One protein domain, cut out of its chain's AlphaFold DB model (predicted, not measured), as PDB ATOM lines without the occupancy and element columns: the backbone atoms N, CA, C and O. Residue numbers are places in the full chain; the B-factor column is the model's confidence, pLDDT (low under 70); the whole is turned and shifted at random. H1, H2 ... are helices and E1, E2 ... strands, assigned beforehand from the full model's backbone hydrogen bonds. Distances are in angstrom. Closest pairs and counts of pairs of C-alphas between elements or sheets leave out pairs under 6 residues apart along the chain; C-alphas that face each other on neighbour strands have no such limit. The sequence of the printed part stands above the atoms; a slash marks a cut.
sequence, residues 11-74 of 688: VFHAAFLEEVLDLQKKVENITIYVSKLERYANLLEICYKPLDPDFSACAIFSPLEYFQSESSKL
ATOM      1  N   VAL A  11       0.933 -35.319  -6.914       79.50
ATOM      2  CA  VAL A  11      -0.361 -35.612  -7.565       79.50
ATOM      3  C   VAL A  11      -1.573 -35.115  -6.751       79.50
ATOM      4  O   VAL A  11      -2.649 -34.922  -7.301       79.50
ATOM      5  N   PHE A  12      -1.421 -34.881  -5.444       79.38
ATOM      6  CA  PHE A  12      -2.484 -34.363  -4.572       79.38
ATOM      7  C   PHE A  12      -2.407 -32.841  -4.352       79.38
ATOM      8  O   PHE A  12      -3.086 -32.313  -3.471       79.38
ATOM      9  N   HIS A  13      -1.580 -32.119  -5.114       82.12
ATOM     10  CA  HIS A  13      -1.628 -30.658  -5.130       82.12
ATOM     11  C   HIS A  13      -2.943 -30.176  -5.760       82.12
ATOM     12  O   HIS A  13      -3.343 -30.667  -6.813       82.12
ATOM     13  N   ALA A  14      -3.592 -29.185  -5.140       76.44
ATOM     14  CA  ALA A  14      -4.893 -28.677  -5.588       76.44
ATOM     15  C   ALA A  14      -4.874 -28.207  -7.054       76.44
ATOM     16  O   ALA A  14      -5.749 -28.601  -7.812       76.44
ATOM     17  N   ALA A  15      -3.833 -27.479  -7.475       81.69
ATOM     18  CA  ALA A  15      -3.673 -27.029  -8.862       81.69
ATOM     19  C   ALA A  15      -3.677 -28.191  -9.878       81.69
ATOM     20  O   ALA A  15      -4.372 -28.123 -10.884       81.69
ATOM     21  N   PHE A  16      -2.980 -29.293  -9.574       84.62
ATOM     22  CA  PHE A  16      -2.978 -30.483 -10.431       84.62
ATOM     23  C   PHE A  16      -4.361 -31.154 -10.470       84.62
ATOM     24  O   PHE A  16      -4.820 -31.578 -11.524       84.62
ATOM     25  N   LEU A  17      -5.063 -31.223  -9.333       83.81
ATOM     26  CA  LEU A  17      -6.425 -31.766  -9.284       83.81
ATOM     27  C   LEU A  17      -7.447 -30.872 -10.011       83.81
ATOM     28  O   LEU A  17      -8.393 -31.402 -10.588       83.81
ATOM     29  N   GLU A  18      -7.262 -29.548 -10.020       84.44
ATOM     30  CA  GLU A  18      -8.065 -28.614 -10.823       84.44
ATOM     31  C   GLU A  18      -7.843 -28.826 -12.330       84.44
ATOM     32  O   GLU A  18      -8.819 -28.930 -13.072       84.44
ATOM     33  N   GLU A  19      -6.591 -28.965 -12.776       86.62
ATOM     34  CA  GLU A  19      -6.247 -29.268 -14.177       86.62
ATOM     35  C   GLU A  19      -6.805 -30.630 -14.623       86.62
ATOM     36  O   GLU A  19      -7.412 -30.738 -15.691       86.62
ATOM     37  N   VAL A  20      -6.690 -31.666 -13.783       86.75
ATOM     38  CA  VAL A  20      -7.281 -32.987 -14.057       86.75
ATOM     39  C   VAL A  20      -8.813 -32.923 -14.084       86.75
ATOM     40  O   VAL A  20      -9.426 -33.627 -14.883       86.75
ATOM     41  N   LEU A  21      -9.452 -32.073 -13.269       86.31
ATOM     42  CA  LEU A  21     -10.908 -31.893 -13.296       86.31
ATOM     43  C   LEU A  21     -11.387 -31.182 -14.569       86.31
ATOM     44  O   LEU A  21     -12.426 -31.552 -15.117       86.31
ATOM     45  N   ASP A  22     -10.649 -30.180 -15.044       89.69
ATOM     46  CA  ASP A  22     -10.937 -29.525 -16.321       89.69
ATOM     47  C   ASP A  22     -10.753 -30.497 -17.498       89.69
ATOM     48  O   ASP A  22     -11.633 -30.611 -18.352       89.69
ATOM     49  N   LEU A  23      -9.680 -31.297 -17.486       90.00
ATOM     50  CA  LEU A  23      -9.464 -32.370 -18.458       90.00
ATOM     51  C   LEU A  23     -10.596 -33.412 -18.429       90.00
ATOM     52  O   LEU A  23     -11.107 -33.782 -19.485       90.00
ATOM     53  N   GLN A  24     -11.033 -33.851 -17.243       88.81
ATOM     54  CA  GLN A  24     -12.143 -34.800 -17.098       88.81
ATOM     55  C   GLN A  24     -13.432 -34.239 -17.724       88.81
ATOM     56  O   GLN A  24     -14.074 -34.921 -18.519       88.81
ATOM     57  N   LYS A  25     -13.757 -32.961 -17.474       87.94
ATOM     58  CA  LYS A  25     -14.929 -32.282 -18.060       87.94
ATOM     59  C   LYS A  25     -14.819 -32.074 -19.570       87.94
ATOM     60  O   LYS A  25     -15.813 -32.233 -20.279       87.94
ATOM     61  N   LYS A  26     -13.623 -31.752 -20.074       90.00
ATOM     62  CA  LYS A  26     -13.336 -31.698 -21.517       90.00
ATOM     63  C   LYS A  26     -13.601 -33.060 -22.171       90.00
ATOM     64  O   LYS A  26     -14.252 -33.096 -23.210       90.00
ATOM     65  N   VAL A  27     -13.181 -34.163 -21.539       89.25
ATOM     66  CA  VAL A  27     -13.420 -35.541 -22.014       89.25
ATOM     67  C   VAL A  27     -14.900 -35.944 -21.937       89.25
ATOM     68  O   VAL A  27     -15.426 -36.519 -22.889       89.25
ATOM     69  N   GLU A  28     -15.600 -35.610 -20.849       87.31
ATOM     70  CA  GLU A  28     -17.037 -35.888 -20.681       87.31
ATOM     71  C   GLU A  28     -17.909 -35.230 -21.765       87.31
ATOM     72  O   GLU A  28     -18.930 -35.793 -22.168       87.31
ATOM     73  N   ASN A  29     -17.490 -34.064 -22.267       89.31
ATOM     74  CA  ASN A  29     -18.198 -33.294 -23.290       89.31
ATOM     75  C   ASN A  29     -17.711 -33.562 -24.734       89.31
ATOM     76  O   ASN A  29     -18.038 -32.800 -25.644       89.31
ATOM     77  N   ILE A  30     -16.934 -34.628 -24.978       90.38
ATOM     78  CA  ILE A  30     -16.548 -35.018 -26.343       90.38
ATOM     79  C   ILE A  30     -17.787 -35.484 -27.121       90.38
ATOM     80  O   ILE A  30     -18.543 -36.355 -26.681       90.38
ATOM     81  N   THR A  31     -17.956 -34.922 -28.320       91.88
ATOM     82  CA  THR A  31     -19.030 -35.267 -29.263       91.88
ATOM     83  C   THR A  31     -18.411 -35.787 -30.559       91.88
ATOM     84  O   THR A  31     -17.505 -35.154 -31.103       91.88
ATOM     85  N   ILE A  32     -18.870 -36.935 -31.062       92.94
ATOM     86  CA  ILE A  32     -18.323 -37.566 -32.275       92.94
ATOM     87  C   ILE A  32     -19.438 -37.723 -33.306       92.94
ATOM     88  O   ILE A  32     -20.499 -38.260 -32.997       92.94
ATOM     89  N   TYR A  33     -19.199 -37.284 -34.544       93.31
ATOM     90  CA  TYR A  33     -20.135 -37.510 -35.646       93.31
ATOM     91  C   TYR A  33     -20.050 -38.960 -36.136       93.31
ATOM     92  O   TYR A  33     -19.039 -39.380 -36.702       93.31
ATOM     93  N   VAL A  34     -21.116 -39.735 -35.933       92.75
ATOM     94  CA  VAL A  34     -21.173 -41.143 -36.339       92.75
ATOM     95  C   VAL A  34     -21.852 -41.241 -37.700       92.75
ATOM     96  O   VAL A  34     -23.076 -41.190 -37.803       92.75
ATOM     97  N   SER A  35     -21.059 -41.443 -38.755       93.06
ATOM     98  CA  SER A  35     -21.539 -41.489 -40.148       93.06
ATOM     99  C   SER A  35     -22.648 -42.517 -40.404       93.06
ATOM    100  O   SER A  35     -23.524 -42.268 -41.221       93.06
ATOM    101  N   LYS A  36     -22.664 -43.644 -39.675       92.44
ATOM    102  CA  LYS A  36     -23.725 -44.670 -39.759       92.44
ATOM    103  C   LYS A  36     -25.063 -44.268 -39.118       92.44
ATOM    104  O   LYS A  36     -26.046 -44.971 -39.319       92.44
ATOM    105  N   LEU A  37     -25.084 -43.213 -38.303       89.88
ATOM    106  CA  LEU A  37     -26.266 -42.733 -37.573       89.88
ATOM    107  C   LEU A  37     -26.685 -41.313 -37.994       89.88
ATOM    108  O   LEU A  37     -27.644 -40.791 -37.435       89.88
ATOM    109  N   GLU A  38     -25.937 -40.685 -38.911       93.31
ATOM    110  CA  GLU A  38     -26.117 -39.302 -39.393       93.31
ATOM    111  C   GLU A  38     -26.274 -38.248 -38.276       93.31
ATOM    112  O   GLU A  38     -26.903 -37.204 -38.447       93.31
ATOM    113  N   ARG A  39     -25.679 -38.510 -37.104       94.12
ATOM    114  CA  ARG A  39     -25.791 -37.656 -35.916       94.12
ATOM    115  C   ARG A  39     -24.510 -37.634 -35.094       94.12
ATOM    116  O   ARG A  39     -23.688 -38.550 -35.155       94.12
ATOM    117  N   TYR A  40     -24.389 -36.601 -34.269       91.75
ATOM    118  CA  TYR A  40     -23.420 -36.570 -33.180       91.75
ATOM    119  C   TYR A  40     -23.879 -37.497 -32.047       91.75
ATOM    120  O   TYR A  40     -25.072 -37.569 -31.738       91.75
ATOM    121  N   ALA A  41     -22.928 -38.216 -31.457       91.19
ATOM    122  CA  ALA A  41     -23.105 -39.030 -30.261       91.19
ATOM    123  C   ALA A  41     -22.186 -38.508 -29.147       91.19
ATOM    124  O   ALA A  41     -21.033 -38.147 -29.407       91.19
ATOM    125  N   ASN A  42     -22.699 -38.497 -27.915       90.00
ATOM    126  CA  ASN A  42     -21.992 -38.032 -26.719       90.00
ATOM    127  C   ASN A  42     -21.691 -39.200 -25.771       90.00
ATOM    128  O   ASN A  42     -22.389 -40.216 -25.781       90.00
ATOM    129  N   LEU A  43     -20.714 -39.018 -24.875       88.38
ATOM    130  CA  LEU A  43     -20.329 -40.023 -23.874       88.38
ATOM    131  C   LEU A  43     -21.518 -40.530 -23.030       88.38
ATOM    132  O   LEU A  43     -21.621 -41.728 -22.766       88.38
ATOM    133  N   LEU A  44     -22.455 -39.639 -22.681       86.25
ATOM    134  CA  LEU A  44     -23.673 -39.943 -21.913       86.25
ATOM    135  C   LEU A  44     -24.616 -40.968 -22.573       86.25
ATOM    136  O   LEU A  44     -25.496 -41.489 -21.888       86.25
ATOM    137  N   GLU A  45     -24.479 -41.247 -23.871       87.31
ATOM    138  CA  GLU A  45     -25.284 -42.261 -24.571       87.31
ATOM    139  C   GLU A  45     -24.650 -43.658 -24.554       87.31
ATOM    140  O   GLU A  45     -25.359 -44.654 -24.672       87.31
ATOM    141  N   ILE A  46     -23.320 -43.733 -24.433       89.38
ATOM    142  CA  ILE A  46     -22.535 -44.969 -24.605       89.38
ATOM    143  C   ILE A  46     -21.927 -45.495 -23.300       89.38
ATOM    144  O   ILE A  46     -21.493 -46.645 -23.240       89.38
ATOM    145  N   CYS A  47     -21.846 -44.657 -22.265       89.69
ATOM    146  CA  CYS A  47     -21.207 -45.013 -21.007       89.69
ATOM    147  C   CYS A  47     -22.030 -46.011 -20.179       89.69
ATOM    148  O   CYS A  47     -23.258 -46.061 -20.249       89.69
ATOM    149  N   TYR A  48     -21.344 -46.779 -19.332       90.25
ATOM    150  CA  TYR A  48     -21.995 -47.665 -18.371       90.25
ATOM    151  C   TYR A  48     -22.657 -46.863 -17.240       90.25
ATOM    152  O   TYR A  48     -22.011 -46.021 -16.609       90.25
ATOM    153  N   LYS A  49     -23.935 -47.154 -16.968       90.69
ATOM    154  CA  LYS A  49     -24.766 -46.480 -15.962       90.69
ATOM    155  C   LYS A  49     -25.340 -47.513 -14.984       90.69
ATOM    156  O   LYS A  49     -26.264 -48.235 -15.348       90.69
ATOM    157  N   PRO A  50     -24.814 -47.623 -13.752       85.38
ATOM    158  CA  PRO A  50     -25.216 -48.675 -12.814       85.38
ATOM    159  C   PRO A  50     -26.571 -48.427 -12.129       85.38
ATOM    160  O   PRO A  50     -27.069 -49.324 -11.456       85.38
ATOM    161  N   LEU A  51     -27.132 -47.220 -12.254       86.62
ATOM    162  CA  LEU A  51     -28.366 -46.777 -11.591       86.62
ATOM    163  C   LEU A  51     -29.442 -46.306 -12.586       86.62
ATOM    164  O   LEU A  51     -30.407 -45.665 -12.185       86.62
ATOM    165  N   ASP A  52     -29.286 -46.591 -13.879       86.56
ATOM    166  CA  ASP A  52     -30.307 -46.274 -14.884       86.56
ATOM    167  C   ASP A  52     -31.553 -47.166 -14.660       86.56
ATOM    168  O   ASP A  52     -31.389 -48.370 -14.431       86.56
ATOM    169  N   PRO A  53     -32.790 -46.629 -14.676       86.44
ATOM    170  CA  PRO A  53     -33.181 -45.278 -15.097       86.44
ATOM    171  C   PRO A  53     -33.243 -44.219 -13.977       86.44
ATOM    172  O   PRO A  53     -33.460 -43.048 -14.280       86.44
ATOM    173  N   ASP A  54     -33.077 -44.591 -12.703       88.31
ATOM    174  CA  ASP A  54     -33.238 -43.677 -11.554       88.31
ATOM    175  C   ASP A  54     -32.175 -42.561 -11.522       88.31
ATOM    176  O   ASP A  54     -32.446 -41.441 -11.083       88.31
ATOM    177  N   PHE A  55     -30.957 -42.849 -11.995       86.50
ATOM    178  CA  PHE A  55     -29.869 -41.880 -12.108       86.50
ATOM    179  C   PHE A  55     -29.015 -42.139 -13.357       86.50
ATOM    180  O   PHE A  55     -28.251 -43.100 -13.437       86.50
ATOM    181  N   SER A  56     -29.126 -41.240 -14.337       85.50
ATOM    182  CA  SER A  56     -28.634 -41.434 -15.707       85.50
ATOM    183  C   SER A  56     -27.183 -40.985 -15.960       85.50
ATOM    184  O   SER A  56     -26.825 -40.720 -17.116       85.50
ATOM    185  N   ALA A  57     -26.358 -40.847 -14.917       86.56
ATOM    186  CA  ALA A  57     -24.953 -40.444 -15.036       86.56
ATOM    187  C   ALA A  57     -24.019 -41.640 -15.293       86.56
ATOM    188  O   ALA A  57     -24.307 -42.776 -14.910       86.56
ATOM    189  N   CYS A  58     -22.880 -41.374 -15.935       87.94
ATOM    190  CA  CYS A  58     -21.852 -42.375 -16.209       87.94
ATOM    191  C   CYS A  58     -21.113 -42.809 -14.935       87.94
ATOM    192  O   CYS A  58     -20.828 -41.987 -14.067       87.94
ATOM    193  N   ALA A  59     -20.709 -44.078 -14.858       87.00
ATOM    194  CA  ALA A  59     -19.737 -44.524 -13.863       87.00
ATOM    195  C   ALA A  59     -18.325 -44.023 -14.224       87.00
ATOM    196  O   ALA A  59     -17.728 -44.492 -15.193       87.00
ATOM    197  N   ILE A  60     -17.787 -43.098 -13.425       86.94
ATOM    198  CA  ILE A  60     -16.423 -42.565 -13.550       86.94
ATOM    199  C   ILE A  60     -15.638 -42.934 -12.286       86.94
ATOM    200  O   ILE A  60     -16.116 -42.756 -11.170       86.94
ATOM    201  N   PHE A  61     -14.424 -43.465 -12.453       85.06
ATOM    202  CA  PHE A  61     -13.554 -43.870 -11.344       85.06
ATOM    203  C   PHE A  61     -12.365 -42.913 -11.233       85.06
ATOM    204  O   PHE A  61     -11.300 -43.149 -11.797       85.06
ATOM    205  N   SER A  62     -12.566 -41.818 -10.500       81.38
ATOM    206  CA  SER A  62     -11.588 -40.745 -10.302       81.38
ATOM    207  C   SER A  62     -11.549 -40.332  -8.824       81.38
ATOM    208  O   SER A  62     -12.605 -40.300  -8.188       81.38
ATOM    209  N   PRO A  63     -10.389 -39.953  -8.248       80.00
ATOM    210  CA  PRO A  63     -10.337 -39.327  -6.923       80.00
ATOM    211  C   PRO A  63     -11.194 -38.052  -6.815       80.00
ATOM    212  O   PRO A  63     -11.566 -37.654  -5.714       80.00
ATOM    213  N   LEU A  64     -11.533 -37.426  -7.947       84.19
ATOM    214  CA  LEU A  64     -12.395 -36.244  -8.016       84.19
ATOM    215  C   LEU A  64     -13.864 -36.546  -7.663       84.19
ATOM    216  O   LEU A  64     -14.574 -35.645  -7.215       84.19
ATOM    217  N   GLU A  65     -14.308 -37.805  -7.738       83.88
ATOM    218  CA  GLU A  65     -15.662 -38.206  -7.323       83.88
ATOM    219  C   GLU A  65     -15.881 -38.134  -5.801       83.88
ATOM    220  O   GLU A  65     -17.006 -37.919  -5.342       83.88
ATOM    221  N   TYR A  66     -14.815 -38.161  -4.989       80.38
ATOM    222  CA  TYR A  66     -14.925 -37.803  -3.565       80.38
ATOM    223  C   TYR A  66     -15.427 -36.361  -3.362       80.38
ATOM    224  O   TYR A  66     -16.050 -36.064  -2.340       80.38
ATOM    225  N   PHE A  67     -15.223 -35.493  -4.356       82.12
ATOM    226  CA  PHE A  67     -15.706 -34.111  -4.426       82.12
ATOM    227  C   PHE A  67     -16.858 -33.938  -5.438       82.12
ATOM    228  O   PHE A  67     -17.220 -32.810  -5.770       82.12
ATOM    229  N   GLN A  68     -17.448 -35.042  -5.920       83.56
ATOM    230  CA  GLN A  68     -18.533 -35.085  -6.915       83.56
ATOM    231  C   GLN A  68     -18.205 -34.312  -8.208       83.56
ATOM    232  O   GLN A  68     -19.077 -33.660  -8.781       83.56
ATOM    233  N   SER A  69     -16.930 -34.317  -8.623       79.69
ATOM    234  CA  SER A  69     -16.442 -33.651  -9.843       79.69
ATOM    235  C   SER A  69     -16.815 -32.149  -9.940       79.69
ATOM    236  O   SER A  69     -16.940 -31.553 -11.018       79.69
ATOM    237  N   GLU A  70     -16.966 -31.483  -8.792       78.00
ATOM    238  CA  GLU A  70     -17.452 -30.103  -8.700       78.00
ATOM    239  C   GLU A  70     -16.318 -29.118  -8.363       78.00
ATOM    240  O   GLU A  70     -15.645 -29.246  -7.341       78.00
ATOM    241  N   SER A  71     -16.109 -28.088  -9.192       70.81
ATOM    242  CA  SER A  71     -15.009 -27.128  -8.989       70.81
ATOM    243  C   SER A  71     -15.233 -26.198  -7.792       70.81
ATOM    244  O   SER A  71     -14.270 -25.755  -7.174       70.81
ATOM    245  N   SER A  72     -16.486 -25.949  -7.403       69.56
ATOM    246  CA  SER A  72     -16.858 -25.173  -6.206       69.56
ATOM    247  C   SER A  72     -16.303 -25.771  -4.902       69.56
ATOM    248  O   SER A  72     -16.031 -25.036  -3.955       69.56
ATOM    249  N   LYS A  73     -16.105 -27.096  -4.864       66.19
ATOM    250  CA  LYS A  73     -15.547 -27.852  -3.733       66.19
ATOM    251  C   LYS A  73     -14.018 -27.969  -3.778       66.19
ATOM    252  O   LYS A  73     -13.441 -28.553  -2.864       66.19
ATOM    253  N   LEU A  74     -13.378 -27.436  -4.825       67.81
ATOM    254  CA  LEU A  74     -11.956 -27.633  -5.125       67.81
ATOM    255  C   LEU A  74     -11.159 -26.320  -5.270       67.81
ATOM    256  O   LEU A  74      -9.978 -26.306  -4.943       67.81
TER     257      LEU A  74
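AT A GLANCE: This is residues 11 to 74 of the 688 residues of the protein "SSD domain-containing protein" of Schistocephalus solidus (UniProt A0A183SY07). What shape is this? Helix H1 and the small hairpin of E1 and E2 follow each other along the longest axis; from H2 an unnamed stretch loops out and folds back to H3, near H1. How is it built? The 64 printed residues hold H1, E1, E2, H2 and H3 in that order, mixed in class, with antiparallel strands. The whole is loose, radius of gyration of the C-alphas 14.2 A, spanning 43 by 26 by 18 A.

HOW THE PARTS SIT: What is near H1? H1, residues 14 to 28, is close but not clearly touching H3, residues 63 to 67; their closest C-alphas, Leu 21 and Leu 64, are 7.0 A apart. How do the strands pair? E1, residues 31 to 34, and E2, residues 39 to 42, form an antiparallel hairpin at 140 degrees, with N 32 and O 41 within hydrogen-bond range at 3.0 A. And the helix backbones? Every O i to N i+4 pair is within range in H1; H3 has 0 of 1, but 2 of 2 O i to N i+3 pairs; H2, residues 43 to 46, is too short.

IN THESE COORDINATES: Where does H1 begin? C-alpha 14 is at (-4.893, -28.677, -5.588), 20.7 A from C-alpha 28. Where does H3 end? C-alpha 67 is at (-15.706, -34.111, -4.426).

THE WHOLE: Which link is long? H2 to H3, 16 residues. Is anything cut or uncertain? The printed part has no cut; residues 72 to 74 have pLDDT under 70.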